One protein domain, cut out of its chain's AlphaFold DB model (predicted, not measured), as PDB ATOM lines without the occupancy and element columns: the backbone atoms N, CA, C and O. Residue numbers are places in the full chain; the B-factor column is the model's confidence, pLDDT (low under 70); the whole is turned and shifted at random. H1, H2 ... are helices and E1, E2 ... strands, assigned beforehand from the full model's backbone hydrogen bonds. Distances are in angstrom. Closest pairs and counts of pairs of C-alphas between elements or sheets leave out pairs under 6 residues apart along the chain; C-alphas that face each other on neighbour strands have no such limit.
ATOM      1  N   GLY A  15      -2.412  29.257 104.458       74.94
ATOM      2  CA  GLY A  15      -2.356  28.320 103.334       74.94
ATOM      3  C   GLY A  15      -3.766  27.954 102.859       74.94
ATOM      4  O   GLY A  15      -4.723  28.058 103.626       74.94
ATOM      5  N   ASP A  16      -3.906  27.464 101.624       81.44
ATOM      6  CA  ASP A  16      -5.216  27.115 101.044       81.44
ATOM      7  C   ASP A  16      -6.007  26.108 101.892       81.44
ATOM      8  O   ASP A  16      -7.228  26.207 102.020       81.44
ATOM      9  N   ARG A  17      -5.308  25.147 102.508       82.81
ATOM     10  CA  ARG A  17      -5.920  24.171 103.418       82.81
ATOM     11  C   ARG A  17      -6.490  24.848 104.665       82.81
ATOM     12  O   ARG A  17      -7.631  24.579 105.025       82.81
ATOM     13  N   ASP A  18      -5.715  25.729 105.292       81.38
ATOM     14  CA  ASP A  18      -6.121  26.441 106.509       81.38
ATOM     15  C   ASP A  18      -7.347  27.303 106.239       81.38
ATOM     16  O   ASP A  18      -8.298  27.309 107.019       81.38
ATOM     17  N   ARG A  19      -7.341  27.989 105.091       84.69
ATOM     18  CA  ARG A  19      -8.453  28.830 104.663       84.69
ATOM     19  C   ARG A  19      -9.739  28.020 104.536       84.69
ATOM     20  O   ARG A  19     -10.751  28.412 105.103       84.69
ATOM     21  N   ARG A  20      -9.686  26.858 103.875       86.38
ATOM     22  CA  ARG A  20     -10.849  25.968 103.719       86.38
ATOM     23  C   ARG A  20     -11.368  25.435 105.052       86.38
ATOM     24  O   ARG A  20     -12.577  25.369 105.236       86.38
ATOM     25  N   ILE A  21     -10.482  25.086 105.988       86.62
ATOM     26  CA  ILE A  21     -10.883  24.633 107.331       86.62
ATOM     27  C   ILE A  21     -11.610  25.755 108.075       86.62
ATOM     28  O   ILE A  21     -12.663  25.517 108.656       86.62
ATOM     29  N   VAL A  22     -11.084  26.980 108.035       86.56
ATOM     30  CA  VAL A  22     -11.701  28.137 108.701       86.56
ATOM     31  C   VAL A  22     -13.038  28.509 108.055       86.56
ATOM     32  O   VAL A  22     -14.007  28.758 108.769       86.56
ATOM     33  N   GLU A  23     -13.120  28.508 106.723       87.81
ATOM     34  CA  GLU A  23     -14.365  28.744 105.981       87.81
ATOM     35  C   GLU A  23     -15.434  27.695 106.329       87.81
ATOM     36  O   GLU A  23     -16.581  28.049 106.606       87.81
ATOM     37  N   LEU A  24     -15.054  26.414 106.373       88.38
ATOM     38  CA  LEU A  24     -15.945  25.317 106.746       88.38
ATOM     39  C   LEU A  24     -16.378  25.409 108.213       88.38
ATOM     40  O   LEU A  24     -17.556  25.235 108.514       88.38
ATOM     41  N   ALA A  25     -15.455  25.734 109.122       88.94
ATOM     42  CA  ALA A  25     -15.768  25.951 110.529       88.94
ATOM     43  C   ALA A  25     -16.786  27.084 110.680       88.94
ATOM     44  O   ALA A  25     -17.813  26.913 111.323       88.94
ATOM     45  N   HIS A  26     -16.565  28.211 110.006       85.62
ATOM     46  CA  HIS A  26     -17.499  29.330 110.025       85.62
ATOM     47  C   HIS A  26     -18.880  28.946 109.459       85.62
ATOM     48  O   HIS A  26     -19.902  29.415 109.954       85.62
ATOM     49  N   ALA A  27     -18.943  28.090 108.435       87.44
ATOM     50  CA  ALA A  27     -20.208  27.619 107.868       87.44
ATOM     51  C   ALA A  27     -20.998  26.678 108.803       87.44
ATOM     52  O   ALA A  27     -22.215  26.576 108.668       87.44
ATOM     53  N   LYS A  28     -20.331  26.009 109.753       87.62
ATOM     54  CA  LYS A  28     -20.941  25.071 110.720       87.62
ATOM     55  C   LYS A  28     -21.499  25.744 111.978       87.62
ATOM     56  O   LYS A  28     -22.092  25.079 112.832       87.62
ATOM     57  N   ILE A  29     -21.310  27.050 112.116       86.94
ATOM     58  CA  ILE A  29     -21.842  27.815 113.236       86.94
ATOM     59  C   ILE A  29     -23.336  28.054 113.001       86.94
ATOM     60  O   ILE A  29     -23.738  28.759 112.078       86.94
ATOM     61  N   LEU A  30     -24.160  27.431 113.840       67.38
ATOM     62  CA  LEU A  30     -25.619  27.440 113.749       67.38
ATOM     63  C   LEU A  30     -26.185  28.224 114.940       67.38
ATOM     64  O   LEU A  30     -26.636  27.627 115.910       67.38
ATOM     65  N   GLY A  31     -26.141  29.557 114.902       63.53
ATOM     66  CA  GLY A  31     -26.625  30.351 116.033       63.53
ATOM     67  C   GLY A  31     -26.552  31.861 115.839       63.53
ATOM     68  O   GLY A  31     -25.752  32.374 115.062       63.53
ATOM     69  N   ALA A  32     -27.409  32.587 116.564       59.44
ATOM     70  CA  ALA A  32     -27.399  34.053 116.609       59.44
ATOM     71  C   ALA A  32     -26.373  34.615 117.611       59.44
ATOM     72  O   ALA A  32     -26.073  35.808 117.579       59.44
ATOM     73  N   ARG A  33     -25.868  33.775 118.523       67.19
ATOM     74  CA  ARG A  33     -24.935  34.153 119.582       67.19
ATOM     75  C   ARG A  33     -23.914  33.040 119.729       67.19
ATOM     76  O   ARG A  33     -24.257  31.970 120.201       67.19
ATOM     77  N   VAL A  34     -22.701  33.313 119.280       76.75
ATOM     78  CA  VAL A  34     -21.659  32.300 119.148       76.75
ATOM     79  C   VAL A  34     -20.626  32.577 120.206       76.75
ATOM     80  O   VAL A  34     -20.088  33.683 120.293       76.75
ATOM     81  N   ASP A  35     -20.396  31.574 121.033       87.06
ATOM     82  CA  ASP A  35     -19.381  31.608 122.064       87.06
ATOM     83  C   ASP A  35     -18.143  30.808 121.641       87.06
ATOM     84  O   ASP A  35     -18.088  30.166 120.584       87.06
ATOM     85  N   PHE A  36     -17.110  30.868 122.478       89.50
ATOM     86  CA  PHE A  36     -15.862  30.155 122.238       89.50
ATOM     87  C   PHE A  36     -16.058  28.641 122.081       89.50
ATOM     88  O   PHE A  36     -15.359  28.006 121.290       89.50
ATOM     89  N   SER A  37     -17.018  28.056 122.802       89.75
ATOM     90  CA  SER A  37     -17.292  26.618 122.767       89.75
ATOM     91  C   SER A  37     -17.896  26.204 121.430       89.75
ATOM     92  O   SER A  37     -17.484  25.193 120.855       89.75
ATOM     93  N   GLU A  38     -18.826  26.996 120.895       89.81
ATOM     94  CA  GLU A  38     -19.390  26.782 119.563       89.81
ATOM     95  C   GLU A  38     -18.335  26.923 118.467       89.81
ATOM     96  O   GLU A  38     -18.252  26.069 117.581       89.81
ATOM     97  N   ALA A  39     -17.487  27.950 118.549       90.50
ATOM     98  CA  ALA A  39     -16.398  28.141 117.598       90.50
ATOM     99  C   ALA A  39     -15.384  26.990 117.645       90.50
ATOM    100  O   ALA A  39     -14.970  26.484 116.601       90.50
ATOM    101  N   MET A  40     -15.028  26.520 118.843       91.88
ATOM    102  CA  MET A  40     -14.146  25.370 119.028       91.88
ATOM    103  C   MET A  40     -14.771  24.083 118.477       91.88
ATOM    104  O   MET A  40     -14.081  23.307 117.813       91.88
ATOM    105  N   ARG A  41     -16.071  23.853 118.713       91.75
ATOM    106  CA  ARG A  41     -16.805  22.714 118.145       91.75
ATOM    107  C   ARG A  41     -16.765  22.753 116.619       91.75
ATOM    108  O   ARG A  41     -16.391  21.761 116.001       91.75
ATOM    109  N   ALA A  42     -17.100  23.896 116.028       91.25
ATOM    110  CA  ALA A  42     -17.136  24.061 114.582       91.25
ATOM    111  C   ALA A  42     -15.746  23.898 113.943       91.25
ATOM    112  O   ALA A  42     -15.613  23.256 112.900       91.25
ATOM    113  N   LEU A  43     -14.697  24.414 114.597       90.69
ATOM    114  CA  LEU A  43     -13.311  24.239 114.167       90.69
ATOM    115  C   LEU A  43     -12.871  22.773 114.231       90.69
ATOM    116  O   LEU A  43     -12.220  22.293 113.304       90.69
ATOM    117  N   ARG A  44     -13.249  22.052 115.295       91.06
ATOM    118  CA  ARG A  44     -12.969  20.618 115.429       91.06
ATOM    119  C   ARG A  44     -13.630  19.820 114.310       91.06
ATOM    120  O   ARG A  44     -12.939  19.076 113.627       91.06
ATOM    121  N   GLU A  45     -14.926  20.023 114.092       91.50
ATOM    122  CA  GLU A  45     -15.683  19.322 113.047       91.50
ATOM    123  C   GLU A  45     -15.107  19.596 111.651       91.50
ATOM    124  O   GLU A  45     -14.956  18.680 110.848       91.50
ATOM    125  N   ALA A  46     -14.728  20.844 111.358       90.31
ATOM    126  CA  ALA A  46     -14.097  21.188 110.088       90.31
ATOM    127  C   ALA A  46     -12.710  20.544 109.916       90.31
ATOM    128  O   ALA A  46     -12.359  20.118 108.816       90.31
ATOM    129  N   ALA A  47     -11.913  20.468 110.983       89.00
ATOM    130  CA  ALA A  47     -10.601  19.830 110.942       89.00
ATOM    131  C   ALA A  47     -10.705  18.306 110.759       89.00
ATOM    132  O   ALA A  47      -9.946  17.751 109.968       89.00
ATOM    133  N   GLU A  48     -11.640  17.650 111.453       90.31
ATOM    134  CA  GLU A  48     -11.927  16.212 111.327       90.31
ATOM    135  C   GLU A  48     -12.402  15.845 109.912       90.31
ATOM    136  O   GLU A  48     -12.001  14.815 109.376       90.31
ATOM    137  N   GLU A  49     -13.209  16.703 109.284       90.69
ATOM    138  CA  GLU A  49     -13.708  16.492 107.920       90.69
ATOM    139  C   GLU A  49     -12.611  16.677 106.856       90.69
ATOM    140  O   GLU A  49     -12.557  15.947 105.868       90.69
ATOM    141  N   MET A  50     -11.711  17.644 107.056       87.81
ATOM    142  CA  MET A  50     -10.713  18.036 106.053       87.81
ATOM    143  C   MET A  50      -9.368  17.312 106.180       87.81
ATOM    144  O   MET A  50      -8.578  17.318 105.234       87.81
ATOM    145  N   ILE A  51      -9.059  16.743 107.347       81.81
ATOM    146  CA  ILE A  51      -7.783  16.085 107.629       81.81
ATOM    147  C   ILE A  51      -8.082  14.701 108.219       81.81
ATOM    148  O   ILE A  51      -8.708  14.625 109.273       81.81
ATOM    149  N   PRO A  52      -7.601  13.597 107.615       81.75
ATOM    150  CA  PRO A  52      -7.697  12.276 108.231       81.75
ATOM    151  C   PRO A  52      -7.055  12.273 109.625       81.75
ATOM    152  O   PRO A  52      -5.861  12.534 109.767       81.75
ATOM    153  N   GLY A  53      -7.857  12.019 110.664       80.81
ATOM    154  CA  GLY A  53      -7.410  12.117 112.058       80.81
ATOM    155  C   GLY A  53      -7.201  13.552 112.559       80.81
ATOM    156  O   GLY A  53      -6.502  13.749 113.554       80.81
ATOM    157  N   GLY A  54      -7.778  14.546 111.879       82.12
ATOM    158  CA  GLY A  54      -7.736  15.953 112.254       82.12
ATOM    159  C   GLY A  54      -8.254  16.167 113.669       82.12
ATOM    160  O   GLY A  54      -9.291  15.640 114.054       82.12
ATOM    161  N   ARG A  55      -7.502  16.924 114.469       86.56
ATOM    162  CA  ARG A  55      -7.855  17.266 115.849       86.56
ATOM    163  C   ARG A  55      -7.489  18.713 116.126       86.56
ATOM    164  O   ARG A  55      -6.580  19.263 115.501       86.56
ATOM    165  N   VAL A  56      -8.183  19.300 117.093       89.88
ATOM    166  CA  VAL A  56      -7.814  20.589 117.679       89.88
ATOM    167  C   VAL A  56      -7.111  20.367 119.011       89.88
ATOM    168  O   VAL A  56      -7.457  19.461 119.768       89.88
ATOM    169  N   PHE A  57      -6.116  21.197 119.281       90.75
ATOM    170  CA  PHE A  57      -5.274  21.175 120.466       90.75
ATOM    171  C   PHE A  57      -5.164  22.587 121.028       90.75
ATOM    172  O   PHE A  57      -5.350  23.568 120.307       90.75
ATOM    173  N   VAL A  58      -4.805  22.689 122.304       92.62
ATOM    174  CA  VAL A  58      -4.307  23.950 122.855       92.62
ATOM    175  C   VAL A  58      -2.916  24.186 122.267       92.62
ATOM    176  O   VAL A  58      -2.016  23.370 122.459       92.62
ATOM    177  N   LEU A  59      -2.766  25.265 121.501       90.56
ATOM    178  CA  LEU A  59      -1.517  25.644 120.837       90.56
ATOM    179  C   LEU A  59      -0.677  26.594 121.693       90.56
ATOM    180  O   LEU A  59       0.545  26.610 121.570       90.56
ATOM    181  N   ASP A  60      -1.345  27.404 122.514       91.94
ATOM    182  CA  ASP A  60      -0.727  28.409 123.372       91.94
ATOM    183  C   ASP A  60      -1.687  28.822 124.499       91.94
ATOM    184  O   ASP A  60      -2.894  28.564 124.422       91.94
ATOM    185  N   ILE A  61      -1.164  29.493 125.524       91.75
ATOM    186  CA  ILE A  61      -1.951  30.137 126.581       91.75
ATOM    187  C   ILE A  61      -1.533  31.604 126.632       91.75
ATOM    188  O   ILE A  61      -0.377  31.914 126.905       91.75
ATOM    189  N   VAL A  62      -2.482  32.502 126.377       88.69
ATOM    190  CA  VAL A  62      -2.283  33.953 126.483       88.69
ATOM    191  C   VAL A  62      -3.156  34.522 127.598       88.69
ATOM    192  O   VAL A  62      -4.021  33.828 128.128       88.69
ATOM    193  N   ASP A  63      -2.978  35.802 127.924       87.25
ATOM    194  CA  ASP A  63      -3.681  36.462 129.036       87.25
ATOM    195  C   ASP A  63      -5.212  36.345 128.957       87.25
ATOM    196  O   ASP A  63      -5.889  36.249 129.977       87.25
ATOM    197  N   THR A  64      -5.775  36.316 127.745       87.75
ATOM    198  CA  THR A  64      -7.229  36.206 127.532       87.75
ATOM    199  C   THR A  64      -7.740  34.764 127.479       87.75
ATOM    200  O   THR A  64      -8.938  34.551 127.306       87.75
ATOM    201  N   GLY A  65      -6.856  33.771 127.610       89.44
ATOM    202  CA  GLY A  65      -7.201  32.354 127.621       89.44
ATOM    203  C   GLY A  65      -6.421  31.504 126.610       89.44
ATOM    204  O   GLY A  65      -5.414  31.938 126.044       89.44
ATOM    205  N   PRO A  66      -6.860  30.254 126.389       93.56
ATOM    206  CA  PRO A  66      -6.164  29.325 125.514       93.56
ATOM    207  C   PRO A  66      -6.375  29.665 124.036       93.56
ATOM    208  O   PRO A  66      -7.479  29.995 123.600       93.56
ATOM    209  N   VAL A  67      -5.320  29.485 123.245       94.12
ATOM    210  CA  VAL A  67      -5.408  29.425 121.785       94.12
ATOM    211  C   VAL A  67      -5.690  27.979 121.393       94.12
ATOM    212  O   VAL A  67      -4.869  27.102 121.659       94.12
ATOM    213  N   VAL A  68      -6.825  27.714 120.744       93.88
ATOM    214  CA  VAL A  68      -7.229  26.358 120.336       93.88
ATOM    215  C   VAL A  68      -7.212  26.236 118.819       93.88
ATOM    216  O   VAL A  68      -7.824  27.041 118.122       93.88
ATOM    217  N   GLY A  69      -6.523  25.233 118.281       91.56
ATOM    218  CA  GLY A  69      -6.337  25.110 116.840       91.56
ATOM    219  C   GLY A  69      -5.645  23.831 116.393       91.56
ATOM    220  O   GLY A  69      -5.501  22.881 117.155       91.56
ATOM    221  N   SER A  70      -5.218  23.793 115.137       86.69
ATOM    222  CA  SER A  70      -4.521  22.637 114.575       86.69
ATOM    223  C   SER A  70      -3.017  22.741 114.809       86.69
ATOM    224  O   SER A  70      -2.378  23.689 114.352       86.69
ATOM    225  N   ILE A  71      -2.425  21.729 115.452       82.69
ATOM    226  CA  ILE A  71      -0.963  21.645 115.629       82.69
ATOM    227  C   ILE A  71      -0.230  21.492 114.287       82.69
ATOM    228  O   ILE A  71       0.922  21.890 114.156       82.69
ATOM    229  N   VAL A  72      -0.915  20.951 113.274       80.38
ATOM    230  CA  VAL A  72      -0.353  20.737 111.934       80.38
ATOM    231  C   VAL A  72      -0.134  22.067 111.213       80.38
ATOM    232  O   VAL A  72       0.818  22.205 110.452       80.38
ATOM    233  N   THR A  73      -1.017  23.043 111.433       78.12
ATOM    234  CA  THR A  73      -1.027  24.305 110.675       78.12
ATOM    235  C   THR A  73      -0.611  25.512 111.515       78.12
ATOM    236  O   THR A  73      -0.289  26.572 110.973       78.12
ATOM    237  N   GLY A  74      -0.632  25.371 112.843       85.56
ATOM    238  CA  GLY A  74      -0.424  26.458 113.797       85.56
ATOM    239  C   GLY A  74      -1.559  27.484 113.806       85.56
ATOM    240  O   GLY A  74      -1.426  28.524 114.443       85.56
ATOM    241  N   VAL A  75      -2.661  27.243 113.089       89.00
ATOM    242  CA  VAL A  75      -3.821  28.143 113.042       89.00
ATOM    243  C   VAL A  75      -4.810  27.754 114.129       89.00
ATOM    244  O   VAL A  75      -5.160  26.579 114.259       89.00
ATOM    245  N   GLY A  76      -5.282  28.746 114.879       91.69
ATOM    246  CA  GLY A  76      -6.251  28.561 115.949       91.69
ATOM    247  C   GLY A  76      -7.105  29.792 116.207       91.69
ATOM    248  O   GLY A  76      -6.965  30.820 115.548       91.69
ATOM    249  N   ILE A  77      -7.997  29.663 117.178       93.62
ATOM    250  CA  ILE A  77      -8.892  30.709 117.656       93.62
ATOM    251  C   ILE A  77      -8.602  31.026 119.120       93.62
ATOM    252  O   ILE A  77      -8.178  30.155 119.882       93.62
ATOM    253  N   VAL A  78      -8.860  32.266 119.521       94.38
ATOM    254  CA  VAL A  78      -8.742  32.718 120.908       94.38
ATOM    255  C   VAL A  78      -9.887  33.665 121.249       94.38
ATOM    256  O   VAL A  78     -10.274  34.509 120.438       94.38
ATOM    257  N   GLN A  79     -10.445  33.521 122.451       93.81
ATOM    258  CA  GLN A  79     -11.446  34.454 122.959       93.81
ATOM    259  C   GLN A  79     -10.776  35.786 123.323       93.81
ATOM    260  O   GLN A  79      -9.769  35.824 124.032       93.81
ATOM    261  N   ARG A  80     -11.362  36.883 122.848       92.25
ATOM    262  CA  ARG A  80     -11.041  38.272 123.190       92.25
ATOM    263  C   ARG A  80     -12.298  38.973 123.699       92.25
ATOM    264  O   ARG A  80     -13.411  38.470 123.545       92.25
ATOM    265  N   GLU A  81     -12.135  40.168 124.260       89.00
ATOM    266  CA  GLU A  81     -13.271  40.998 124.686       89.00
ATOM    267  C   GLU A  81     -14.212  41.336 123.522       89.00
ATOM    268  O   GLU A  81     -15.428  41.338 123.678       89.00
ATOM    269  N   SER A  82     -13.654  41.579 122.331       86.31
ATOM    270  CA  SER A  82     -14.413  41.956 121.132       86.31
ATOM    271  C   SER A  82     -14.886  40.773 120.278       86.31
ATOM    272  O   SER A  82     -15.295  40.998 119.145       86.31
ATOM    273  N   GLY A  83     -14.773  39.533 120.766       89.50
ATOM    274  CA  GLY A  83     -15.179  38.332 120.031       89.50
ATOM    275  C   GLY A  83     -14.084  37.271 119.942       89.50
ATOM    276  O   GLY A  83     -13.236  37.156 120.822       89.50
ATOM    277  N   ILE A  84     -14.103  36.476 118.879       91.12
ATOM    278  CA  ILE A  84     -13.202  35.341 118.674       91.12
ATOM    279  C   ILE A  84     -12.210  35.705 117.573       91.12
ATOM    280  O   ILE A  84     -12.576  35.868 116.406       91.12
ATOM    281  N   GLU A  85     -10.944  35.841 117.947       92.25
ATOM    282  CA  GLU A  85      -9.856  36.190 117.039       92.25
ATOM    283  C   GLU A  85      -9.262  34.924 116.420       92.25
ATOM    284  O   GLU A  85      -9.044  33.926 117.108       92.25
ATOM    285  N   LEU A  86      -8.988  34.966 115.117       90.88
ATOM    286  CA  LEU A  86      -8.222  33.940 114.423       90.88
ATOM    287  C   LEU A  86      -6.743  34.317 114.490       90.88
ATOM    288  O   LEU A  86      -6.360  35.428 114.121       90.88
ATOM    289  N   VAL A  87      -5.898  33.382 114.903       91.62
ATOM    290  CA  VAL A  87      -4.461  33.605 115.072       91.62
ATOM    291  C   VAL A  87      -3.644  32.490 114.434       91.62
ATOM    292  O   VAL A  87      -4.096  31.354 114.278       91.62
ATOM    293  N   ARG A  88      -2.395  32.806 114.099       90.00
ATOM    294  CA  ARG A  88      -1.355  31.825 113.808       90.00
ATOM    295  C   ARG A  88      -0.306  31.828 114.902       90.00
ATOM    296  O   ARG A  88       0.419  32.806 115.049       90.00
ATOM    297  N   VAL A  89      -0.149  30.702 115.574       88.75
ATOM    298  CA  VAL A  89       0.957  30.436 116.489       88.75
ATOM    299  C   VAL A  89       2.181  30.041 115.663       88.75
ATOM    300  O   VAL A  89       2.166  29.045 114.940       88.75
ATOM    301  N   ARG A  90       3.244  30.852 115.719       84.00
ATOM    302  CA  ARG A  90       4.547  30.513 115.113       84.00
ATOM    303  C   ARG A  90       5.425  29.748 116.098       84.00
ATOM    304  O   ARG A  90       6.155  28.850 115.690       84.00
ATOM    305  N   ARG A  91       5.373  30.157 117.366       79.62
ATOM    306  CA  ARG A  91       6.070  29.600 118.533       79.62
ATOM    307  C   ARG A  91       5.211  29.907 119.770       79.62
ATOM    308  O   ARG A  91       4.453  30.877 119.701       79.62
ATOM    309  N   PRO A  92       5.330  29.153 120.876       76.38
ATOM    310  CA  PRO A  92       4.662  29.505 122.130       76.38
ATOM    311  C   PRO A  92       4.977  30.954 122.532       76.38
ATOM    312  O   PRO A  92       6.131  31.379 122.435       76.38
ATOM    313  N   GLY A  93       3.958  31.726 122.905       76.38
ATOM    314  CA  GLY A  93       4.062  33.154 123.214       76.38
ATOM    315  C   GLY A  93       4.170  34.084 121.997       76.38
ATOM    316  O   GLY A  93       4.202  35.301 122.163       76.38
ATOM    317  N   GLN A  94       4.212  33.554 120.768       84.69
ATOM    318  CA  GLN A  94       4.269  34.344 119.536       84.69
ATOM    319  C   GLN A  94       3.143  33.950 118.575       84.69
ATOM    320  O   GLN A  94       3.294  33.082 117.701       84.69
ATOM    321  N   SER A  95       2.020  34.655 118.707       87.94
ATOM    322  CA  SER A  95       0.878  34.550 117.806       87.94
ATOM    323  C   SER A  95       0.750  35.780 116.903       87.94
ATOM    324  O   SER A  95       1.064  36.905 117.285       87.94
ATOM    325  N   ILE A  96       0.330  35.548 115.662       88.81
ATOM    326  CA  ILE A  96       0.075  36.580 114.657       88.81
ATOM    327  C   ILE A  96      -1.436  36.614 114.408       88.81
ATOM    328  O   ILE A  96      -1.977  35.583 113.993       88.81
ATOM    329  N   PRO A  97      -2.119  37.749 114.618       88.81
ATOM    330  CA  PRO A  97      -3.523  37.899 114.250       88.81
ATOM    331  C   PRO A  97      -3.725  37.699 112.746       88.81
ATOM    332  O   PRO A  97      -2.997  38.258 111.928       88.81
ATOM    333  N   LEU A  98      -4.723  36.898 112.382       85.81
ATOM    334  CA  LEU A  98      -5.120  36.623 110.996       85.81
ATOM    335  C   LEU A  98      -6.474  37.250 110.634       85.81
ATOM    336  O   LEU A  98      -6.884  37.231 109.471       85.81
ATOM    337  N   GLY A  99      -7.183  37.777 111.631       86.88
ATOM    338  CA  GLY A  99      -8.501  38.373 111.483       86.88
ATOM    339  C   GLY A  99      -9.445  37.937 112.593       86.88
ATOM    340  O   GLY A  99      -9.027  37.422 113.628       86.88
ATOM    341  N   TRP A 100     -10.736  38.138 112.362       85.75
ATOM    342  CA  TRP A 100     -11.775  37.767 113.315       85.75
ATOM    343  C   TRP A 100     -12.520  36.555 112.796       85.75
ATOM    344  O   TRP A 100     -13.025  36.560 111.674       85.75
ATOM    345  N   PHE A 101     -12.577  35.521 113.627       81.06
ATOM    346  CA  PHE A 101     -13.477  34.406 113.399       81.06
ATOM    347  C   PHE A 101     -14.918  34.863 113.642       81.06
ATOM    348  O   PHE A 101     -15.784  34.580 112.822       81.06
ATOM    349  N   MET A 102     -15.135  35.655 114.702       78.75
ATOM    350  CA  MET A 102     -16.378  36.381 114.971       78.75
ATOM    351  C   MET A 102     -16.150  37.638 115.818       78.75
ATOM    352  O   MET A 102     -15.222  37.675 116.620       78.75
ATOM    353  N   ARG A 103     -17.014  38.644 115.653       75.44
ATOM    354  CA  ARG A 103     -17.087  39.870 116.462       75.44
ATOM    355  C   ARG A 103     -18.484  40.044 117.036       75.44
ATOM    356  O   ARG A 103     -19.435  39.662 116.316       75.44
TER     357      ARG A 103
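This is residues 15 to 103 of the 103 residues of an uncharacterized protein of Deltaproteobacteria bacterium (UniProt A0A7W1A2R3). A single antiparallel sheet of five strands, strongly twisted and folded back on itself so that E1 and E2 face E4 and E5 with E3 as the hinge, has two helices packed on one of its faces. H2 runs along E3, and H1 packs on H2 at a steep angle with its residues 21 to 26. The printed part has 89 residues with two named helices followed by five named strands, in the order H1 H2 E1 E2 E3 E4 E5, and the sheet has the same order of strands. The class is mixed, helices and strands. The whole is compact and rounded, with a radius of gyration of the C-alphas of 11.8 A and spans of 30 by 30 by 19 A.

H1, residues 16 to 27, begins at C-alpha 16 (-5.216, 27.115, 101.044) and is 16.5 A long. H2, residues 36 to 50, is 20.9 A long. E1 holds residues 57 to 62, 14.4 A; E2 residues 65 to 69, 13.0 A; and E3 residues 75 to 80, 16.1 A. E4, residues 83 to 91, is 23.0 A long. E5, residues 94 to 102, measures 21.2 A, bends by 67 degrees at residue 99 and ends at C-alpha 102 (-16.378, 36.381, 114.971).

The strands form a meander, each strand the antiparallel neighbour of the one before, and each successive pair is a hairpin. E1 and E2 have N 59 and O 67 within hydrogen-bond range at 2.8 A. E2 and E3 have N 68 and O 77 at 2.9 A. E3 and E4 have N 78 and O 85 at 2.9 A, and E4 and E5 have N 88 and O 96 at 2.8 A. E1 and E5 are the edge strands, and E2 and E5 are apart. H2 is on the sheet at a height of 7.4 A, over E3 and along it at 8 degrees on the local plane; the closest C-alphas of H2 and E3 are those of Phe 36 and Gln 79, 6.2 A apart. H1 is on the same face at a height of 8.5 A, only just over E4, on which 3 of its C-alphas fall. H1 touches H2 with residues 21 to 26 alone, at a steep tilt of 50 degrees, opposite ways; the closest C-alphas are those of Ala 25 and Ala 42, 4.7 A. In H1 and H2 every O i to N i+4 pair is within hydrogen-bond range.

The C-alphas farthest apart are those of Ala 32 and Arg 91, 33.8 A. The printed part has no cut and ends at residue 103, the chain's last. The links H1 to H2 and H2 to E1 are short, and the four between strands are tight. The mean pLDDT of the printed part is 86.3; residues 30 to 33 are under 70.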